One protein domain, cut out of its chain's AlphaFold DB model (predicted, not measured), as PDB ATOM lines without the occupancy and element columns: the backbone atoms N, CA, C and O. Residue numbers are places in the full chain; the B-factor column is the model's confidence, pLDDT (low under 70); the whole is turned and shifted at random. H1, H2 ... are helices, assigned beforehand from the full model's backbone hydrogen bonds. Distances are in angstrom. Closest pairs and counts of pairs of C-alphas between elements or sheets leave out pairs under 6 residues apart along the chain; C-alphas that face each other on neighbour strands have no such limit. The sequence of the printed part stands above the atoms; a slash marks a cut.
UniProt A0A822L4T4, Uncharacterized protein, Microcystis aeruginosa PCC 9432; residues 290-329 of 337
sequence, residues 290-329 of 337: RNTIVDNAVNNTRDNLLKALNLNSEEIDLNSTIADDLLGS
ATOM      1  N   ARG A 290     150.401 151.386 250.802       78.25
ATOM      2  CA  ARG A 290     151.393 150.551 250.111       78.25
ATOM      3  C   ARG A 290     150.921 150.223 248.703       78.25
ATOM      4  O   ARG A 290     151.608 150.568 247.744       78.25
ATOM      5  N   ASN A 291     149.746 149.603 248.581       79.81
ATOM      6  CA  ASN A 291     149.232 149.181 247.283       79.81
ATOM      7  C   ASN A 291     148.897 150.373 246.384       79.81
ATOM      8  O   ASN A 291     149.017 150.257 245.173       79.81
ATOM      9  N   THR A 292     148.578 151.536 246.959       82.25
ATOM     10  CA  THR A 292     148.387 152.775 246.191       82.25
ATOM     11  C   THR A 292     149.702 153.320 245.617       82.25
ATOM     12  O   THR A 292     149.722 153.796 244.486       82.25
ATOM     13  N   ILE A 293     150.813 153.267 246.363       81.94
ATOM     14  CA  ILE A 293     152.115 153.790 245.908       81.94
ATOM     15  C   ILE A 293     152.663 152.976 244.732       81.94
ATOM     16  O   ILE A 293     153.168 153.571 243.777       81.94
ATOM     17  N   VAL A 294     152.552 151.646 244.813       84.25
ATOM     18  CA  VAL A 294     153.086 150.710 243.806       84.25
ATOM     19  C   VAL A 294     152.097 150.387 242.684       84.25
ATOM     20  O   VAL A 294     152.436 149.621 241.782       84.25
ATOM     21  N   ASP A 295     150.883 150.939 242.731       88.12
ATOM     22  CA  ASP A 295     149.877 150.739 241.693       88.12
ATOM     23  C   ASP A 295     150.389 151.227 240.327       88.12
ATOM     24  O   ASP A 295     150.965 152.310 240.193       88.12
ATOM     25  N   ASN A 296     150.147 150.434 239.283       85.94
ATOM     26  CA  ASN A 296     150.644 150.730 237.941       85.94
ATOM     27  C   ASN A 296     150.067 152.032 237.362       85.94
ATOM     28  O   ASN A 296     150.779 152.752 236.664       85.94
ATOM     29  N   ALA A 297     148.799 152.361 237.628       85.31
ATOM     30  CA  ALA A 297     148.207 153.606 237.141       85.31
ATOM     31  C   ALA A 297     148.818 154.822 237.852       85.31
ATOM     32  O   ALA A 297     149.073 155.850 237.215       85.31
ATOM     33  N   VAL A 298     149.117 154.690 239.146       85.62
ATOM     34  CA  VAL A 298     149.812 155.725 239.924       85.62
ATOM     35  C   VAL A 298     151.256 155.895 239.445       85.62
ATOM     36  O   VAL A 298     151.676 157.030 239.217       85.62
ATOM     37  N   ASN A 299     151.987 154.801 239.208       85.00
ATOM     38  CA  ASN A 299     153.343 154.835 238.645       85.00
ATOM     39  C   ASN A 299     153.372 155.532 237.282       85.00
ATOM     40  O   ASN A 299     154.120 156.487 237.102       85.00
ATOM     41  N   ASN A 300     152.477 155.153 236.368       84.38
ATOM     42  CA  ASN A 300     152.380 155.784 235.052       84.38
ATOM     43  C   ASN A 300     152.072 157.287 235.148       84.38
ATOM     44  O   ASN A 300     152.653 158.101 234.429       84.38
ATOM     45  N   THR A 301     151.167 157.675 236.050       85.12
ATOM     46  CA  THR A 301     150.836 159.089 236.280       85.12
ATOM     47  C   THR A 301     152.041 159.854 236.827       85.12
ATOM     48  O   THR A 301     152.305 160.979 236.398       85.12
ATOM     49  N   ARG A 302     152.801 159.242 237.743       86.38
ATOM     50  CA  ARG A 302     154.019 159.822 238.312       86.38
ATOM     51  C   ARG A 302     155.102 159.988 237.260       86.38
ATOM     52  O   ARG A 302     155.648 161.077 237.159       86.38
ATOM     53  N   ASP A 303     155.362 158.975 236.443       85.06
ATOM     54  CA  ASP A 303     156.370 159.049 235.383       85.06
ATOM     55  C   ASP A 303     156.042 160.150 234.379       85.06
ATOM     56  O   ASP A 303     156.919 160.913 233.976       85.06
ATOM     57  N   ASN A 304     154.764 160.296 234.024       81.88
ATOM     58  CA  ASN A 304     154.306 161.396 233.180       81.88
ATOM     59  C   ASN A 304     154.540 162.757 233.847       81.88
ATOM     60  O   ASN A 304     154.990 163.689 233.183       81.88
ATOM     61  N   LEU A 305     154.290 162.875 235.155       82.56
ATOM     62  CA  LEU A 305     154.557 164.098 235.910       82.56
ATOM     63  C   LEU A 305     156.062 164.399 236.006       82.56
ATOM     64  O   LEU A 305     156.466 165.540 235.809       82.56
ATOM     65  N   LEU A 306     156.903 163.396 236.270       83.44
ATOM     66  CA  LEU A 306     158.358 163.543 236.358       83.44
ATOM     67  C   LEU A 306     158.952 163.955 235.009       83.44
ATOM     68  O   LEU A 306     159.694 164.937 234.946       83.44
ATOM     69  N   LYS A 307     158.518 163.319 233.915       79.31
ATOM     70  CA  LYS A 307     158.826 163.757 232.543       79.31
ATOM     71  C   LYS A 307     158.372 165.196 232.309       79.31
ATOM     72  O   LYS A 307     159.156 166.028 231.851       79.31
ATOM     73  N   ALA A 308     157.147 165.532 232.718       71.25
ATOM     74  CA  ALA A 308     156.629 166.894 232.649       71.25
ATOM     75  C   ALA A 308     157.403 167.885 233.528       71.25
ATOM     76  O   ALA A 308     157.347 169.078 233.259       71.25
ATOM     77  N   LEU A 309     158.159 167.448 234.535       79.62
ATOM     78  CA  LEU A 309     159.024 168.282 235.376       79.62
ATOM     79  C   LEU A 309     160.506 168.231 234.967       79.62
ATOM     80  O   LEU A 309     161.303 168.969 235.534       79.62
ATOM     81  N   ASN A 310     160.865 167.456 233.935       72.56
ATOM     82  CA  ASN A 310     162.256 167.169 233.550       72.56
ATOM     83  C   ASN A 310     163.084 166.551 234.692       72.56
ATOM     84  O   ASN A 310     164.274 166.831 234.836       72.56
ATOM     85  N   LEU A 311     162.430 165.742 235.518       80.81
ATOM     86  CA  LEU A 311     163.073 164.918 236.526       80.81
ATOM     87  C   LEU A 311     163.228 163.514 235.951       80.81
ATOM     88  O   LEU A 311     162.312 163.000 235.304       80.81
ATOM     89  N   ASN A 312     164.394 162.909 236.156       76.44
ATOM     90  CA  ASN A 312     164.641 161.560 235.682       76.44
ATOM     91  C   ASN A 312     163.804 160.578 236.516       76.44
ATOM     92  O   ASN A 312     163.970 160.498 237.731       76.44
ATOM     93  N   SER A 313     162.901 159.835 235.874       69.69
ATOM     94  CA  SER A 313     162.093 158.814 236.552       69.69
ATOM     95  C   SER A 313     162.952 157.686 237.126       69.69
ATOM     96  O   SER A 313     162.565 157.074 238.110       69.69
ATOM     97  N   GLU A 314     164.148 157.457 236.574       71.00
ATOM     98  CA  GLU A 314     165.107 156.484 237.113       71.00
ATOM     99  C   GLU A 314     165.749 156.942 238.435       71.00
ATOM    100  O   GLU A 314     166.258 156.116 239.187       71.00
ATOM    101  N   GLU A 315     165.722 158.243 238.744       70.25
ATOM    102  CA  GLU A 315     166.250 158.787 240.007       70.25
ATOM    103  C   GLU A 315     165.215 158.763 241.140       70.25
ATOM    104  O   GLU A 315     165.577 158.896 242.310       70.25
ATOM    105  N   ILE A 316     163.929 158.595 240.813       72.19
ATOM    106  CA  ILE A 316     162.819 158.580 241.772       72.19
ATOM    107  C   ILE A 316     162.052 157.266 241.605       72.19
ATOM    108  O   ILE A 316     160.935 157.227 241.091       72.19
ATOM    109  N   ASP A 317     162.674 156.181 242.064       70.88
ATOM    110  CA  ASP A 317     162.051 154.863 242.142       70.88
ATOM    111  C   ASP A 317     161.339 154.700 243.494       70.88
ATOM    112  O   ASP A 317     161.968 154.708 244.547       70.88
ATOM    113  N   LEU A 318     160.012 154.563 243.472       74.88
ATOM    114  CA  LEU A 318     159.200 154.209 244.642       74.88
ATOM    115  C   LEU A 318     158.766 152.745 244.533       74.88
ATOM    116  O   LEU A 318     157.576 152.429 244.480       74.88
ATOM    117  N   ASN A 319     159.751 151.849 244.464       75.94
ATOM    118  CA  ASN A 319     159.524 150.411 244.428       75.94
ATOM    119  C   ASN A 319     158.892 149.889 245.730       75.94
ATOM    120  O   ASN A 319     158.770 150.586 246.740       75.94
ATOM    121  N   SER A 320     158.500 148.615 245.714       77.81
ATOM    122  CA  SER A 320     157.863 147.958 246.855       77.81
ATOM    123  C   SER A 320     158.706 147.980 248.132       77.81
ATOM    124  O   SER A 320     158.129 147.963 249.213       77.81
ATOM    125  N   THR A 321     160.035 148.046 248.027       78.88
ATOM    126  CA  THR A 321     160.942 148.134 249.177       78.88
ATOM    127  C   THR A 321     160.900 149.521 249.813       78.88
ATOM    128  O   THR A 321     160.736 149.633 251.022       78.88
ATOM    129  N   ILE A 322     160.961 150.584 249.011       76.75
ATOM    130  CA  ILE A 322     160.872 151.961 249.517       76.75
ATOM    131  C   ILE A 322     159.465 152.257 250.050       76.75
ATOM    132  O   ILE A 322     159.320 152.919 251.077       76.75
ATOM    133  N   ALA A 323     158.424 151.729 249.401       77.44
ATOM    134  CA  ALA A 323     157.054 151.825 249.899       77.44
ATOM    135  C   ALA A 323     156.892 151.180 251.291       77.44
ATOM    136  O   ALA A 323     156.138 151.699 252.113       77.44
ATOM    137  N   ASP A 324     157.621 150.095 251.566       75.94
ATOM    138  CA  ASP A 324     157.620 149.426 252.871       75.94
ATOM    139  C   ASP A 324     158.367 150.230 253.936       75.94
ATOM    140  O   ASP A 324     157.868 150.384 255.052       75.94
ATOM    141  N   ASP A 325     159.516 150.804 253.582       72.88
ATOM    142  CA  ASP A 325     160.300 151.641 254.495       72.88
ATOM    143  C   ASP A 325     159.571 152.941 254.874       72.88
ATOM    144  O   ASP A 325     159.676 153.403 256.011       72.88
ATOM    145  N   LEU A 326     158.780 153.513 253.960       69.25
ATOM    146  CA  LEU A 326     157.961 154.704 254.218       69.25
ATOM    147  C   LEU A 326     156.801 154.451 255.193       69.25
ATOM    148  O   LEU A 326     156.302 155.398 255.804       69.25
ATOM    149  N   LEU A 327     156.358 153.197 255.325       70.12
ATOM    150  CA  LEU A 327     155.223 152.795 256.164       70.12
ATOM    151  C   LEU A 327     155.649 152.094 257.461       70.12
ATOM    152  O   LEU A 327     154.799 151.734 258.275       70.12
ATOM    153  N   GLY A 328     156.953 151.926 257.686       63.88
ATOM    154  CA  GLY A 328     157.477 151.437 258.954       63.88
ATOM    155  C   GLY A 328     157.137 152.386 260.107       63.88
ATOM    156  O   GLY A 328     157.219 153.608 259.975       63.88
ATOM    157  N   SER A 329     156.776 151.838 261.272       59.59
ATOM    158  CA  SER A 329     156.570 152.659 262.469       59.59
ATOM    159  C   SER A 329     157.847 153.451 262.787       59.59
ATOM    160  O   SER A 329     158.932 152.856 262.797       59.59
TER     161      SER A 329
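This is residues 290 to 329 of the 337 residues of an uncharacterized protein of Microcystis aeruginosa PCC 9432 (UniProt A0A822L4T4). The longest helix, H2, makes one arm of an elongated loop of chain; from its far end, residues 310 to 319 fold back and lead to H3, which packs on the short turn H1 and joins the two ends of the loop. H2 itself touches no helix and has only H1 near it. The printed part has 40 residues with three named helices, H1, H2 and H3 in that order along the chain, and no named strand; the class is all helix. It is only just compact, close to loose, with a radius of gyration of the C-alphas of 10.7 A, and the C-alphas span 33 by 19 by 12 A.

H2, residues 296 to 309, is 19.6 A from first to last C-alpha and begins at C-alpha 296, at (150.644, 150.730, 237.941). H1, residues 290 to 293, is 5.4 A long and begins at C-alpha 290, at (151.393, 150.551, 250.111). H3, residues 320 to 327, is 10.8 A long and ends at C-alpha 327, at (155.223, 152.795, 256.164).

H2 and H1 are close but not clearly touching; their closest C-alphas, those of Val 298 and Thr 292, are 7.1 A apart. H1 and H3 touch, with the C-alphas of Arg 290 and Ala 323 closest at 5.8 A. H2 and H3 are apart. In H2 every O i to N i+4 pair is within hydrogen-bond range; in H3 3 of 4 are, and H1 is too short for such a pair.

The C-alphas farthest apart, those of Ala 308 and Ser 329, are 33.0 A apart. The printed part has no cut. The link from H1 to H2 is tight, and that from H2 to H3, with 10 residues, is short. The mean pLDDT of the printed part is 77.8, and residues 313, 326 and 328 to 329 are under 70.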